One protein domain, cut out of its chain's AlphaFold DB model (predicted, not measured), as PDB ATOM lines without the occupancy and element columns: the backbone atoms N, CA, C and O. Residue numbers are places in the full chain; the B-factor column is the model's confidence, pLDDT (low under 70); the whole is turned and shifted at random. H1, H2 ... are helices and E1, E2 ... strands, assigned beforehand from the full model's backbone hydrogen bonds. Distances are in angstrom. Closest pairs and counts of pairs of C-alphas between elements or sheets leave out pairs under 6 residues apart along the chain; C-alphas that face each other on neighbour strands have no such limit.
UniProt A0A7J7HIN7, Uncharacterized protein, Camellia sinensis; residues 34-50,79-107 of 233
ATOM      1  N   GLU A  34     -28.101 -18.970   8.935       78.19
ATOM      2  CA  GLU A  34     -28.546 -17.754   9.607       78.19
ATOM      3  C   GLU A  34     -30.077 -17.719   9.779       78.19
ATOM      4  O   GLU A  34     -30.593 -17.335  10.830       78.19
ATOM      5  N   CYS A  35     -30.830 -18.201   8.787       82.88
ATOM      6  CA  CYS A  35     -32.291 -18.247   8.831       82.88
ATOM      7  C   CYS A  35     -32.818 -19.267   9.851       82.88
ATOM      8  O   CYS A  35     -33.805 -18.981  10.531       82.88
ATOM      9  N   ILE A  36     -32.175 -20.435   9.989       83.38
ATOM     10  CA  ILE A  36     -32.579 -21.425  11.003       83.38
ATOM     11  C   ILE A  36     -32.292 -20.912  12.421       83.38
ATOM     12  O   ILE A  36     -33.131 -21.090  13.302       83.38
ATOM     13  N   ILE A  37     -31.185 -20.189  12.627       84.94
ATOM     14  CA  ILE A  37     -30.861 -19.549  13.912       84.94
ATOM     15  C   ILE A  37     -31.902 -18.477  14.261       84.94
ATOM     16  O   ILE A  37     -32.442 -18.470  15.365       84.94
ATOM     17  N   ARG A  38     -32.248 -17.595  13.312       88.69
ATOM     18  CA  ARG A  38     -33.277 -16.557  13.518       88.69
ATOM     19  C   ARG A  38     -34.644 -17.152  13.845       88.69
ATOM     20  O   ARG A  38     -35.329 -16.657  14.740       88.69
ATOM     21  N   TRP A  39     -35.034 -18.215  13.142       89.81
ATOM     22  CA  TRP A  39     -36.259 -18.954  13.438       89.81
ATOM     23  C   TRP A  39     -36.234 -19.556  14.849       89.81
ATOM     24  O   TRP A  39     -37.216 -19.438  15.582       89.81
ATOM     25  N   TRP A  40     -35.114 -20.165  15.241       88.31
ATOM     26  CA  TRP A  40     -34.964 -20.768  16.560       88.31
ATOM     27  C   TRP A  40     -35.070 -19.733  17.682       88.31
ATOM     28  O   TRP A  40     -35.831 -19.928  18.628       88.31
ATOM     29  N   ASN A  41     -34.396 -18.591  17.539       88.44
ATOM     30  CA  ASN A  41     -34.478 -17.493  18.503       88.44
ATOM     31  C   ASN A  41     -35.914 -16.973  18.645       88.44
ATOM     32  O   ASN A  41     -36.401 -16.806  19.759       88.44
ATOM     33  N   TRP A  42     -36.625 -16.795  17.523       90.88
ATOM     34  CA  TRP A  42     -38.041 -16.427  17.552       90.88
ATOM     35  C   TRP A  42     -38.881 -17.457  18.316       90.88
ATOM     36  O   TRP A  42     -39.724 -17.077  19.129       90.88
ATOM     37  N   LEU A  43     -38.636 -18.753  18.104       87.62
ATOM     38  CA  LEU A  43     -39.361 -19.821  18.790       87.62
ATOM     39  C   LEU A  43     -39.139 -19.790  20.310       87.62
ATOM     40  O   LEU A  43     -40.083 -20.025  21.065       87.62
ATOM     41  N   GLN A  44     -37.923 -19.472  20.756       84.56
ATOM     42  CA  GLN A  44     -37.604 -19.340  22.179       84.56
ATOM     43  C   GLN A  44     -38.311 -18.125  22.799       84.56
ATOM     44  O   GLN A  44     -38.968 -18.275  23.828       84.56
ATOM     45  N   SER A  45     -38.330 -16.971  22.122       85.25
ATOM     46  CA  SER A  45     -39.083 -15.796  22.594       85.25
ATOM     47  C   SER A  45     -40.593 -16.055  22.714       85.25
ATOM     48  O   SER A  45     -41.248 -15.513  23.600       85.25
ATOM     49  N   GLN A  46     -41.177 -16.919  21.873       80.38
ATOM     50  CA  GLN A  46     -42.594 -17.302  22.002       80.38
ATOM     51  C   GLN A  46     -42.891 -18.125  23.267       80.38
ATOM     52  O   GLN A  46     -44.027 -18.108  23.749       80.38
ATOM     53  N   LYS A  47     -41.909 -18.865  23.800       76.81
ATOM     54  CA  LYS A  47     -42.067 -19.633  25.045       76.81
ATOM     55  C   LYS A  47     -42.046 -18.718  26.268       76.81
ATOM     56  O   LYS A  47     -42.835 -18.932  27.180       76.81
ATOM     57  N   GLU A  48     -41.236 -17.663  26.236       67.88
ATOM     58  CA  GLU A  48     -41.146 -16.658  27.305       67.88
ATOM     59  C   GLU A  48     -42.404 -15.773  27.400       67.88
ATOM     60  O   GLU A  48     -42.819 -15.390  28.491       67.88
ATOM     61  N   ILE A  49     -43.063 -15.485  26.268       70.38
ATOM     62  CA  ILE A  49     -44.254 -14.612  26.203       70.38
ATOM     63  C   ILE A  49     -45.553 -15.343  26.590       70.38
ATOM     64  O   ILE A  49     -46.594 -14.705  26.725       70.38
ATOM     65  N   LYS A  50     -45.548 -16.666  26.802       57.00
ATOM     66  CA  LYS A  50     -46.698 -17.364  27.401       57.00
ATOM     67  C   LYS A  50     -46.592 -17.285  28.929       57.00
ATOM     68  O   LYS A  50     -45.965 -18.164  29.515       57.00
ATOM     69  N   THR A  79     -37.256 -27.885  22.757       85.38
ATOM     70  CA  THR A  79     -37.582 -28.489  21.454       85.38
ATOM     71  C   THR A  79     -38.417 -27.562  20.577       85.38
ATOM     72  O   THR A  79     -39.192 -26.733  21.066       85.38
ATOM     73  N   GLY A  80     -38.244 -27.700  19.265       86.88
ATOM     74  CA  GLY A  80     -39.011 -27.026  18.225       86.88
ATOM     75  C   GLY A  80     -39.284 -27.956  17.051       86.88
ATOM     76  O   GLY A  80     -38.665 -29.002  16.925       86.88
ATOM     77  N   SER A  81     -40.235 -27.610  16.187       89.75
ATOM     78  CA  SER A  81     -40.513 -28.386  14.969       89.75
ATOM     79  C   SER A  81     -39.956 -27.662  13.754       89.75
ATOM     80  O   SER A  81     -40.342 -26.524  13.506       89.75
ATOM     81  N   CYS A  82     -39.096 -28.318  12.976       85.56
ATOM     82  CA  CYS A  82     -38.511 -27.743  11.768       85.56
ATOM     83  C   CYS A  82     -39.610 -27.177  10.841       85.56
ATOM     84  O   CYS A  82     -40.535 -27.916  10.486       85.56
ATOM     85  N   PRO A  83     -39.511 -25.916  10.379       85.69
ATOM     86  CA  PRO A  83     -40.544 -25.297   9.545       85.69
ATOM     87  C   PRO A  83     -40.681 -25.953   8.162       85.69
ATOM     88  O   PRO A  83     -41.703 -25.779   7.503       85.69
ATOM     89  N   VAL A  84     -39.681 -26.733   7.732       86.69
ATOM     90  CA  VAL A  84     -39.670 -27.406   6.424       86.69
ATOM     91  C   VAL A  84     -40.205 -28.834   6.520       86.69
ATOM     92  O   VAL A  84     -41.157 -29.186   5.831       86.69
ATOM     93  N   CYS A  85     -39.622 -29.673   7.382       87.50
ATOM     94  CA  CYS A  85     -39.957 -31.104   7.441       87.50
ATOM     95  C   CYS A  85     -40.788 -31.513   8.662       87.50
ATOM     96  O   CYS A  85     -41.135 -32.686   8.788       87.50
ATOM     97  N   ARG A  86     -41.078 -30.573   9.573       87.56
ATOM     98  CA  ARG A  86     -41.807 -30.789  10.835       87.56
ATOM     99  C   ARG A  86     -41.178 -31.804  11.793       87.56
ATOM    100  O   ARG A  86     -41.810 -32.167  12.780       87.56
ATOM    101  N   LYS A  87     -39.948 -32.260  11.540       88.69
ATOM    102  CA  LYS A  87     -39.197 -33.072  12.506       88.69
ATOM    103  C   LYS A  87     -38.892 -32.242  13.746       88.69
ATOM    104  O   LYS A  87     -38.702 -31.030  13.644       88.69
ATOM    105  N   VAL A  88     -38.833 -32.915  14.887       89.50
ATOM    106  CA  VAL A  88     -38.391 -32.302  16.138       89.50
ATOM    107  C   VAL A  88     -36.914 -31.943  16.007       89.50
ATOM    108  O   VAL A  88     -36.122 -32.731  15.498       89.50
ATOM    109  N   VAL A  89     -36.596 -30.727  16.424       87.44
ATOM    110  CA  VAL A  89     -35.269 -30.132  16.501       87.44
ATOM    111  C   VAL A  89     -35.045 -29.783  17.963       87.44
ATOM    112  O   VAL A  89     -35.909 -29.167  18.597       87.44
ATOM    113  N   HIS A  90     -33.913 -30.196  18.504       87.81
ATOM    114  CA  HIS A  90     -33.491 -29.899  19.865       87.81
ATOM    115  C   HIS A  90     -32.544 -28.694  19.878       87.81
ATOM    116  O   HIS A  90     -31.896 -28.404  18.874       87.81
ATOM    117  N   ALA A  91     -32.406 -28.019  21.023       86.62
ATOM    118  CA  ALA A  91     -31.411 -26.951  21.186       86.62
ATOM    119  C   ALA A  91     -29.997 -27.390  20.783       86.62
ATOM    120  O   ALA A  91     -29.330 -26.663  20.053       86.62
ATOM    121  N   GLY A  92     -29.600 -28.614  21.146       84.69
ATOM    122  CA  GLY A  92     -28.306 -29.167  20.746       84.69
ATOM    123  C   GLY A  92     -28.131 -29.250  19.226       84.69
ATOM    124  O   GLY A  92     -27.049 -28.988  18.720       84.69
ATOM    125  N   ASP A  93     -29.190 -29.533  18.460       83.62
ATOM    126  CA  ASP A  93     -29.103 -29.559  16.993       83.62
ATOM    127  C   ASP A  93     -28.781 -28.169  16.420       83.62
ATOM    128  O   ASP A  93     -28.091 -28.059  15.408       83.62
ATOM    129  N   ILE A  94     -29.254 -27.105  17.076       84.94
ATOM    130  CA  ILE A  94     -29.002 -25.717  16.675       84.94
ATOM    131  C   ILE A  94     -27.625 -25.237  17.138       84.94
ATOM    132  O   ILE A  94     -26.958 -24.540  16.378       84.94
ATOM    133  N   GLU A  95     -27.169 -25.639  18.325       85.06
ATOM    134  CA  GLU A  95     -25.809 -25.361  18.816       85.06
ATOM    135  C   GLU A  95     -24.748 -25.909  17.853       85.06
ATOM    136  O   GLU A  95     -23.856 -25.177  17.431       85.06
ATOM    137  N   HIS A  96     -24.912 -27.146  17.372       83.44
ATOM    138  CA  HIS A  96     -23.997 -27.716  16.377       83.44
ATOM    139  C   HIS A  96     -23.977 -26.929  15.057       83.44
ATOM    140  O   HIS A  96     -22.929 -26.791  14.421       83.44
ATOM    141  N   VAL A  97     -25.135 -26.421  14.620       81.56
ATOM    142  CA  VAL A  97     -25.216 -25.573  13.424       81.56
ATOM    143  C   VAL A  97     -24.526 -24.236  13.685       81.56
ATOM    144  O   VAL A  97     -23.773 -23.781  12.831       81.56
ATOM    145  N   LEU A  98     -24.725 -23.629  14.857       78.31
ATOM    146  CA  LEU A  98     -24.075 -22.378  15.253       78.31
ATOM    147  C   LEU A  98     -22.548 -22.492  15.237       78.31
ATOM    148  O   LEU A  98     -21.899 -21.638  14.636       78.31
ATOM    149  N   ASP A  99     -21.983 -23.555  15.806       80.00
ATOM    150  CA  ASP A  99     -20.533 -23.775  15.831       80.00
ATOM    151  C   ASP A  99     -19.953 -23.931  14.419       80.00
ATOM    152  O   ASP A  99     -18.948 -23.309  14.059       80.00
ATOM    153  N   LEU A 100     -20.627 -24.719  13.574       77.69
ATOM    154  CA  LEU A 100     -20.224 -24.934  12.183       77.69
ATOM    155  C   LEU A 100     -20.263 -23.633  11.366       77.69
ATOM    156  O   LEU A 100     -19.431 -23.406  10.484       77.69
ATOM    157  N   VAL A 101     -21.246 -22.782  11.641       72.06
ATOM    158  CA  VAL A 101     -21.491 -21.536  10.908       72.06
ATOM    159  C   VAL A 101     -20.566 -20.442  11.393       72.06
ATOM    160  O   VAL A 101     -19.979 -19.759  10.563       72.06
ATOM    161  N   GLY A 102     -20.344 -20.337  12.704       69.31
ATOM    162  CA  GLY A 102     -19.338 -19.457  13.289       69.31
ATOM    163  C   GLY A 102     -17.947 -19.732  12.718       69.31
ATOM    164  O   GLY A 102     -17.241 -18.794  12.349       69.31
ATOM    165  N   ALA A 103     -17.591 -21.007  12.528       68.19
ATOM    166  CA  ALA A 103     -16.349 -21.391  11.859       68.19
ATOM    167  C   ALA A 103     -16.307 -20.981  10.371       68.19
ATOM    168  O   ALA A 103     -15.248 -20.625   9.857       68.19
ATOM    169  N   ARG A 104     -17.446 -21.005   9.664       60.94
ATOM    170  CA  ARG A 104     -17.542 -20.703   8.222       60.94
ATOM    171  C   ARG A 104     -17.649 -19.207   7.910       60.94
ATOM    172  O   ARG A 104     -17.099 -18.765   6.903       60.94
ATOM    173  N   SER A 105     -18.308 -18.422   8.759       59.34
ATOM    174  CA  SER A 105     -18.460 -16.970   8.598       59.34
ATOM    175  C   SER A 105     -17.126 -16.223   8.700       59.34
ATOM    176  O   SER A 105     -16.961 -15.195   8.052       59.34
ATOM    177  N   GLN A 106     -16.135 -16.764   9.417       56.81
ATOM    178  CA  GLN A 106     -14.769 -16.213   9.426       56.81
ATOM    179  C   GLN A 106     -14.048 -16.335   8.068       56.81
ATOM    180  O   GLN A 106     -13.073 -15.631   7.827       56.81
ATOM    181  N   LEU A 107     -14.517 -17.211   7.173       54.88
ATOM    182  CA  LEU A 107     -13.863 -17.534   5.899       54.88
ATOM    183  C   LEU A 107     -14.526 -16.881   4.677       54.88
ATOM    184  O   LEU A 107     -13.964 -16.934   3.584       54.88
TER     185      LEU A 107
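AT A GLANCE: This is residues 34 to 50 and 79 to 107 of the 233 residues of an uncharacterized protein of Camellia sinensis (UniProt A0A7J7HIN7). A small two-strand hairpin, E1 and E2, sits beside two helices, H1 and H2, that run opposite ways and overlap only in part. Residues 45 to 50 and 102 to 107 stick out at opposite ends and make the length. The printed part has 46 residues, mostly helix, in the order H1, E1, E2, H2; the sheet, E1 - E2, is antiparallel. It is elongated, 39 by 23 by 16 A, and only just loose, close to compact, with a radius of gyration of the C-alphas of 11.6 A.

IN THESE COORDINATES: Find C-alpha 79 at (-37.582, -28.489, 21.454), where strand E1, residues 79 to 81, begins. Strand E2 is residues 88 to 90. Helix H2 follows at once, residues 91 to 105, and runs 20.6 A to C-alpha 105 at (-18.460, -16.970, 8.598). Helix H1, residues 34 to 48, begins at C-alpha 34, (-28.546, -17.754, 9.607), and runs 21.8 A.

HOW THE PARTS SIT: Start at the hairpin E1 and E2, antiparallel at 144 degrees, where N 80 and O 89 are within hydrogen-bond range at 2.8 A. From E1 look to H1: their closest C-alphas, of Leu 43 and Gly 80, are 7.2 A apart. H1 and E2 are apart. H1 touches H2 with residues 36 to 40 alone, the closest C-alphas being those of Ile 37 and Ile 94, 7.0 A. Their tilt of 36 degrees is only just steep, opposite ways. In H1 and H2 every O i to N i+4 pair is within hydrogen-bond range.

THE WHOLE: The C-alphas farthest apart, of Lys 50 and Leu 107, are 39.2 A apart. Residues 51 to 78 are not printed, and C-alphas 50 and 79 are 15.6 A apart across this cut. The link E1 to E2 is short and E2 to H2 tight. The model's pLDDT is under 70 at residues 48, 50 and 102 to 107.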